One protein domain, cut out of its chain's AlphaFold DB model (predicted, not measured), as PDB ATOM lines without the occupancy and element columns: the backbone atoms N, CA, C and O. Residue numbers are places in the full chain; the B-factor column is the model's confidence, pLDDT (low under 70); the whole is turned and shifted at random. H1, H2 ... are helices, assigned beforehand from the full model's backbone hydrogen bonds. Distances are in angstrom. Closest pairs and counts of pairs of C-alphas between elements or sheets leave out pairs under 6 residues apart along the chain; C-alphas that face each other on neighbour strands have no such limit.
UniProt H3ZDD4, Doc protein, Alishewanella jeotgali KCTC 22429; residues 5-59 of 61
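AT A GLANCE: This is residues 5 to 59 of the 61 residues of the protein "Doc protein" of Alishewanella jeotgali KCTC 22429 (UniProt H3ZDD4). Three helices, their centres in a triangle, make a small domain in which the contacts between helices are few: H2 and H3 run side by side in opposite ways, and H1, the longest, stands slantwise to H2, with its beginning near H2. The link after H1 folds back to the start of H2. The printed part has 55 residues with three named helices, in the order H1, H2, H3, and no named strand; the class is all helix. The whole is compact, with a radius of gyration of the C-alphas of 10.6 A, and rounded, spanning 29 by 21 by 19 A.

HOW THE PARTS SIT: H1, residues 5 to 19, is close to but not clearly touching H2, residues 28 to 39. Their closest C-alphas, of Lys 6 and Met 35, are 7.1 A apart. Their lines stand at a steep tilt of 61 degrees, and they run opposite ways. H2 and H3, residues 45 to 57, form a helical hairpin and only just touch, with 3 pairs of C-alphas within 8 A. The closest C-alphas are those of Val 38 and Leu 48, 7.5 A apart. H2 touches H3 with residues 34 to 38 alone, and H3 touches H2 with residues 45 to 48 alone. They run opposite ways at a shallow tilt of 12 degrees. H1 and H3 are apart. In H1, H2 and H3 every O i to N i+4 pair is within hydrogen-bond range.

IN THESE COORDINATES: H1 measures 21.0 A from C-alpha 5 at (-21.240, -32.959, 18.246) to C-alpha 19. H2 measures 17.0 A, beginning with C-alpha 28 at (-35.171, -25.601, 22.378). H3 measures 18.5 A and ends with C-alpha 57 at (-33.497, -15.269, 34.505).

THE WHOLE: The two C-alphas farthest apart, of Asp 21 and Leu 40, are 29.5 A apart. The printed part has no cut. The link from H1 to H2 is short, the one from H2 to H3 tight. The mean pLDDT of the printed part is 85.1, with residue 6 and residues 26 to 28 under 70.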
ATOM      1  N   ASN A   5     -22.180 -33.599  17.307       73.75
ATOM      2  CA  ASN A   5     -21.240 -32.959  18.246       73.75
ATOM      3  C   ASN A   5     -21.788 -31.670  18.891       73.75
ATOM      4  O   ASN A   5     -21.583 -31.436  20.076       73.75
ATOM      5  N   LYS A   6     -22.540 -30.866  18.126       68.69
ATOM      6  CA  LYS A   6     -23.115 -29.583  18.566       68.69
ATOM      7  C   LYS A   6     -24.272 -29.749  19.551       68.69
ATOM      8  O   LYS A   6     -24.315 -29.086  20.580       68.69
ATOM      9  N   ARG A   7     -25.173 -30.690  19.258       72.94
ATOM     10  CA  ARG A   7     -26.292 -31.046  20.144       72.94
ATOM     11  C   ARG A   7     -25.781 -31.694  21.424       72.94
ATOM     12  O   ARG A   7     -26.290 -31.402  22.495       72.94
ATOM     13  N   THR A   8     -24.744 -32.524  21.315       80.56
ATOM     14  CA  THR A   8     -24.092 -33.136  22.475       80.56
ATOM     15  C   THR A   8     -23.420 -32.087  23.359       80.56
ATOM     16  O   THR A   8     -23.615 -32.128  24.565       80.56
ATOM     17  N   ALA A   9     -22.684 -31.126  22.790       81.56
ATOM     18  CA  ALA A   9     -22.043 -30.064  23.569       81.56
ATOM     19  C   ALA A   9     -23.063 -29.184  24.314       81.56
ATOM     20  O   ALA A   9     -22.893 -28.941  25.506       81.56
ATOM     21  N   LEU A  10     -24.149 -28.776  23.643       83.00
ATOM     22  CA  LEU A  10     -25.224 -28.011  24.282       83.00
ATOM     23  C   LEU A  10     -25.904 -28.816  25.395       83.00
ATOM     24  O   LEU A  10     -26.061 -28.309  26.500       83.00
ATOM     25  N   ALA A  11     -26.269 -30.074  25.130       83.44
ATOM     26  CA  ALA A  11     -26.908 -30.924  26.130       83.44
ATOM     27  C   ALA A  11     -26.029 -31.101  27.378       83.44
ATOM     28  O   ALA A  11     -26.531 -31.019  28.491       83.44
ATOM     29  N   VAL A  12     -24.714 -31.274  27.202       87.12
ATOM     30  CA  VAL A  12     -23.763 -31.360  28.322       87.12
ATOM     31  C   VAL A  12     -23.694 -30.046  29.106       87.12
ATOM     32  O   VAL A  12     -23.664 -30.082  30.333       87.12
ATOM     33  N   ALA A  13     -23.686 -28.894  28.430       87.06
ATOM     34  CA  ALA A  13     -23.659 -27.592  29.096       87.06
ATOM     35  C   ALA A  13     -24.940 -27.331  29.908       87.06
ATOM     36  O   ALA A  13     -24.860 -26.895  31.055       87.06
ATOM     37  N   LEU A  14     -26.111 -27.643  29.347       88.12
ATOM     38  CA  LEU A  14     -27.392 -27.498  30.042       88.12
ATOM     39  C   LEU A  14     -27.512 -28.460  31.228       88.12
ATOM     40  O   LEU A  14     -27.947 -28.047  32.300       88.12
ATOM     41  N   GLU A  15     -27.070 -29.709  31.067       89.50
ATOM     42  CA  GLU A  15     -27.036 -30.685  32.158       89.50
ATOM     43  C   GLU A  15     -26.121 -30.207  33.291       89.50
ATOM     44  O   GLU A  15     -26.497 -30.246  34.460       89.50
ATOM     45  N   TYR A  16     -24.938 -29.684  32.954       91.50
ATOM     46  CA  TYR A  16     -24.035 -29.096  33.940       91.50
ATOM     47  C   TYR A  16     -24.698 -27.945  34.704       91.50
ATOM     48  O   TYR A  16     -24.607 -27.902  35.929       91.50
ATOM     49  N   LEU A  17     -25.384 -27.029  34.016       91.06
ATOM     50  CA  LEU A  17     -26.090 -25.922  34.665       91.06
ATOM     51  C   LEU A  17     -27.222 -26.418  35.575       91.06
ATOM     52  O   LEU A  17     -27.331 -25.959  36.711       91.06
ATOM     53  N   SER A  18     -28.002 -27.399  35.117       90.50
ATOM     54  CA  SER A  18     -29.076 -28.023  35.897       90.50
ATOM     55  C   SER A  18     -28.556 -28.667  37.188       90.50
ATOM     56  O   SER A  18     -29.086 -28.408  38.267       90.50
ATOM     57  N   LEU A  19     -27.437 -29.400  37.116       94.38
ATOM     58  CA  LEU A  19     -26.769 -29.988  38.287       94.38
ATOM     59  C   LEU A  19     -26.280 -28.950  39.313       94.38
ATOM     60  O   LEU A  19     -25.972 -29.324  40.444       94.38
ATOM     61  N   ASN A  20     -26.180 -27.676  38.924       93.62
ATOM     62  CA  ASN A  20     -25.733 -26.570  39.768       93.62
ATOM     63  C   ASN A  20     -26.871 -25.580  40.109       93.62
ATOM     64  O   ASN A  20     -26.581 -24.437  40.445       93.62
ATOM     65  N   ASP A  21     -28.142 -25.991  40.016       91.00
ATOM     66  CA  ASP A  21     -29.338 -25.171  40.306       91.00
ATOM     67  C   ASP A  21     -29.600 -24.007  39.319       91.00
ATOM     68  O   ASP A  21     -30.433 -23.125  39.563       91.00
ATOM     69  N   TYR A  22     -28.940 -24.024  38.157       90.50
ATOM     70  CA  TYR A  22     -29.113 -23.052  37.073       90.50
ATOM     71  C   TYR A  22     -29.920 -23.631  35.902       90.50
ATOM     72  O   TYR A  22     -29.564 -23.458  34.739       90.50
ATOM     73  N   GLU A  23     -30.998 -24.360  36.192       89.31
ATOM     74  CA  GLU A  23     -31.826 -24.980  35.154       89.31
ATOM     75  C   GLU A  23     -32.440 -23.928  34.209       89.31
ATOM     76  O   GLU A  23     -33.129 -23.001  34.642       89.31
ATOM     77  N   ILE A  24     -32.213 -24.095  32.902       86.94
ATOM     78  CA  ILE A  24     -32.781 -23.248  31.849       86.94
ATOM     79  C   ILE A  24     -34.005 -23.954  31.258       86.94
ATOM     80  O   ILE A  24     -33.871 -24.944  30.541       86.94
ATOM     81  N   GLN A  25     -35.196 -23.420  31.525       77.44
ATOM     82  CA  GLN A  25     -36.480 -23.957  31.051       77.44
ATOM     83  C   GLN A  25     -36.999 -23.179  29.830       77.44
ATOM     84  O   GLN A  25     -38.101 -22.637  29.853       77.44
ATOM     85  N   THR A  26     -36.181 -23.061  28.780       68.38
ATOM     86  CA  THR A  26     -36.547 -22.322  27.559       68.38
ATOM     87  C   THR A  26     -36.820 -23.248  26.379       68.38
ATOM     88  O   THR A  26     -36.413 -24.412  26.378       68.38
ATOM     89  N   ASP A  27     -37.494 -22.714  25.362       65.69
ATOM     90  CA  ASP A  27     -37.812 -23.452  24.144       65.69
ATOM     91  C   ASP A  27     -36.540 -23.765  23.336       65.69
ATOM     92  O   ASP A  27     -35.674 -22.911  23.120       65.69
ATOM     93  N   ASN A  28     -36.415 -25.018  22.902       64.88
ATOM     94  CA  ASN A  28     -35.171 -25.601  22.378       64.88
ATOM     95  C   ASN A  28     -34.700 -24.915  21.075       64.88
ATOM     96  O   ASN A  28     -33.510 -24.912  20.756       64.88
ATOM     97  N   ASP A  29     -35.628 -24.288  20.350       71.62
ATOM     98  CA  ASP A  29     -35.373 -23.629  19.070       71.62
ATOM     99  C   ASP A  29     -34.487 -22.378  19.218       71.62
ATOM    100  O   ASP A  29     -33.577 -22.173  18.417       71.62
ATOM    101  N   ALA A  30     -34.658 -21.586  20.285       74.06
ATOM    102  CA  ALA A  30     -33.831 -20.394  20.508       74.06
ATOM    103  C   ALA A  30     -32.369 -20.754  20.830       74.06
ATOM    104  O   ALA A  30     -31.437 -20.074  20.399       74.06
ATOM    105  N   LEU A  31     -32.150 -21.854  21.557       81.06
ATOM    106  CA  LEU A  31     -30.807 -22.362  21.844       81.06
ATOM    107  C   LEU A  31     -30.154 -22.990  20.606       81.06
ATOM    108  O   LEU A  31     -28.930 -22.944  20.475       81.06
ATOM    109  N   ALA A  32     -30.944 -23.547  19.683       81.31
ATOM    110  CA  ALA A  32     -30.423 -24.107  18.442       81.31
ATOM    111  C   ALA A  32     -29.737 -23.037  17.578       81.31
ATOM    112  O   ALA A  32     -28.607 -23.258  17.133       81.31
ATOM    113  N   ASP A  33     -30.368 -21.873  17.404       84.62
ATOM    114  CA  ASP A  33     -29.807 -20.763  16.623       84.62
ATOM    115  C   ASP A  33     -28.539 -20.187  17.271       84.62
ATOM    116  O   ASP A  33     -27.529 -19.976  16.594       84.62
ATOM    117  N   VAL A  34     -28.535 -20.032  18.599       85.56
ATOM    118  CA  VAL A  34     -27.354 -19.579  19.357       85.56
ATOM    119  C   VAL A  34     -26.177 -20.537  19.158       85.56
ATOM    120  O   VAL A  34     -25.053 -20.103  18.907       85.56
ATOM    121  N   MET A  35     -26.417 -21.851  19.192       84.50
ATOM    122  CA  MET A  35     -25.361 -22.844  18.964       84.50
ATOM    123  C   MET A  35     -24.836 -22.855  17.528       84.50
ATOM    124  O   MET A  35     -23.676 -23.214  17.306       84.50
ATOM    125  N   VAL A  36     -25.660 -22.492  16.541       86.06
ATOM    126  CA  VAL A  36     -25.192 -22.296  15.163       86.06
ATOM    127  C   VAL A  36     -24.252 -21.093  15.103       86.06
ATOM    128  O   VAL A  36     -23.149 -21.234  14.576       86.06
ATOM    129  N   ALA A  37     -24.637 -19.968  15.706       87.56
ATOM    130  CA  ALA A  37     -23.841 -18.743  15.718       87.56
ATOM    131  C   ALA A  37     -22.487 -18.913  16.442       87.56
ATOM    132  O   ALA A  37     -21.462 -18.462  15.937       87.56
ATOM    133  N   VAL A  38     -22.436 -19.665  17.551       86.25
ATOM    134  CA  VAL A  38     -21.168 -20.015  18.234       86.25
ATOM    135  C   VAL A  38     -20.218 -20.790  17.313       86.25
ATOM    136  O   VAL A  38     -19.010 -20.590  17.328       86.25
ATOM    137  N   VAL A  39     -20.748 -21.685  16.477       84.69
ATOM    138  CA  VAL A  39     -19.932 -22.506  15.561       84.69
ATOM    139  C   VAL A  39     -19.456 -21.710  14.351       84.69
ATOM    140  O   VAL A  39     -18.404 -22.019  13.792       84.69
ATOM    141  N   LEU A  40     -20.236 -20.714  13.938       88.88
ATOM    142  CA  LEU A  40     -19.857 -19.764  12.899       88.88
ATOM    143  C   LEU A  40     -18.895 -18.681  13.416       88.88
ATOM    144  O   LEU A  40     -18.479 -17.841  12.624       88.88
ATOM    145  N   ASP A  41     -18.512 -18.735  14.700       88.06
ATOM    146  CA  ASP A  41     -17.670 -17.739  15.380       88.06
ATOM    147  C   ASP A  41     -18.309 -16.331  15.388       88.06
ATOM    148  O   ASP A  41     -17.634 -15.309  15.481       88.06
ATOM    149  N   GLU A  42     -19.642 -16.280  15.279       93.50
ATOM    150  CA  GLU A  42     -20.448 -15.053  15.353       93.50
ATOM    151  C   GLU A  42     -20.757 -14.661  16.804       93.50
ATOM    152  O   GLU A  42     -21.050 -13.500  17.077       93.50
ATOM    153  N   ILE A  43     -20.691 -15.633  17.720       92.50
ATOM    154  CA  ILE A  43     -20.883 -15.469  19.163       92.50
ATOM    155  C   ILE A  43     -19.680 -16.081  19.868       92.50
ATOM    156  O   ILE A  43     -19.387 -17.267  19.702       92.50
ATOM    157  N   ASN A  44     -19.009 -15.285  20.693       90.94
ATOM    158  CA  ASN A  44     -17.920 -15.778  21.527       90.94
ATOM    159  C   ASN A  44     -18.429 -16.374  22.853       90.94
ATOM    160  O   ASN A  44     -19.595 -16.251  23.228       90.94
ATOM    161  N   GLU A  45     -17.529 -17.007  23.606       89.06
ATOM    162  CA  GLU A  45     -17.852 -17.673  24.876       89.06
ATOM    163  C   GLU A  45     -18.536 -16.751  25.900       89.06
ATOM    164  O   GLU A  45     -19.449 -17.177  26.609       89.06
ATOM    165  N   LYS A  46     -18.132 -15.478  25.970       92.88
ATOM    166  CA  LYS A  46     -18.710 -14.521  26.918       92.88
ATOM    167  C   LYS A  46     -20.143 -14.160  26.536       92.88
ATOM    168  O   LYS A  46     -21.015 -14.141  27.396       92.88
ATOM    169  N   GLU A  47     -20.386 -13.917  25.254       92.69
ATOM    170  CA  GLU A  47     -21.726 -13.634  24.735       92.69
ATOM    171  C   GLU A  47     -22.655 -14.840  24.917       92.69
ATOM    172  O   GLU A  47     -23.806 -14.677  25.317       92.69
ATOM    173  N   LEU A  48     -22.143 -16.059  24.716       89.81
ATOM    174  CA  LEU A  48     -22.876 -17.285  25.026       89.81
ATOM    175  C   LEU A  48     -23.254 -17.353  26.514       89.81
ATOM    176  O   LEU A  48     -24.398 -17.670  26.837       89.81
ATOM    177  N   ALA A  49     -22.325 -17.038  27.420       90.75
ATOM    178  CA  ALA A  49     -22.603 -17.017  28.856       90.75
ATOM    179  C   ALA A  49     -23.675 -15.974  29.228       90.75
ATOM    180  O   ALA A  49     -24.587 -16.288  29.996       90.75
ATOM    181  N   ASP A  50     -23.614 -14.775  28.643       92.38
ATOM    182  CA  ASP A  50     -24.614 -13.718  28.848       92.38
ATOM    183  C   ASP A  50     -26.010 -14.157  28.356       92.38
ATOM    184  O   ASP A  50     -27.020 -13.919  29.031       92.38
ATOM    185  N   ILE A  51     -26.080 -14.857  27.215       90.00
ATOM    186  CA  ILE A  51     -27.328 -15.424  26.681       90.00
ATOM    187  C   ILE A  51     -27.886 -16.491  27.627       90.00
ATOM    188  O   ILE A  51     -29.054 -16.415  28.007       90.00
ATOM    189  N   LEU A  52     -27.067 -17.464  28.042       89.56
ATOM    190  CA  LEU A  52     -27.497 -18.537  28.947       89.56
ATOM    191  C   LEU A  52     -28.008 -17.978  30.280       89.56
ATOM    192  O   LEU A  52     -29.039 -18.422  30.785       89.56
ATOM    193  N   TYR A  53     -27.339 -16.958  30.817       89.88
ATOM    194  CA  TYR A  53     -27.768 -16.287  32.041       89.88
ATOM    195  C   TYR A  53     -29.089 -15.528  31.863       89.88
ATOM    196  O   TYR A  53     -29.975 -15.606  32.715       89.88
ATOM    197  N   THR A  54     -29.263 -14.841  30.733       89.44
ATOM    198  CA  THR A  54     -30.525 -14.158  30.405       89.44
ATOM    199  C   THR A  54     -31.680 -15.153  30.300       89.44
ATOM    200  O   THR A  54     -32.760 -14.907  30.839       89.44
ATOM    201  N   LEU A  55     -31.446 -16.302  29.659       87.19
ATOM    202  CA  LEU A  55     -32.432 -17.373  29.541       87.19
ATOM    203  C   LEU A  55     -32.807 -17.956  30.907       87.19
ATOM    204  O   LEU A  55     -33.991 -18.149  31.180       87.19
ATOM    205  N   TYR A  56     -31.828 -18.168  31.786       87.50
ATOM    206  CA  TYR A  56     -32.078 -18.597  33.161       87.50
ATOM    207  C   TYR A  56     -32.975 -17.610  33.929       87.50
ATOM    208  O   TYR A  56     -33.958 -18.018  34.544       87.50
ATOM    209  N   LEU A  57     -32.687 -16.305  33.851       88.56
ATOM    210  CA  LEU A  57     -33.497 -15.269  34.505       88.56
ATOM    211  C   LEU A  57     -34.911 -15.149  33.929       88.56
ATOM    212  O   LEU A  57     -35.819 -14.698  34.622       88.56
ATOM    213  N   SER A  58     -35.098 -15.532  32.667       84.50
ATOM    214  CA  SER A  58     -36.400 -15.497  32.001       84.50
ATOM    215  C   SER A  58     -37.323 -16.663  32.369       84.50
ATOM    216  O   SER A  58     -38.439 -16.723  31.847       84.50
ATOM    217  N   LYS A  59     -36.895 -17.585  33.248       72.38
ATOM    218  CA  LYS A  59     -37.748 -18.703  33.656       72.38
ATOM    219  C   LYS A  59     -39.024 -18.176  34.344       72.38
ATOM    220  O   LYS A  59     -38.930 -17.280  35.186       72.38
TER     221      LYS A  59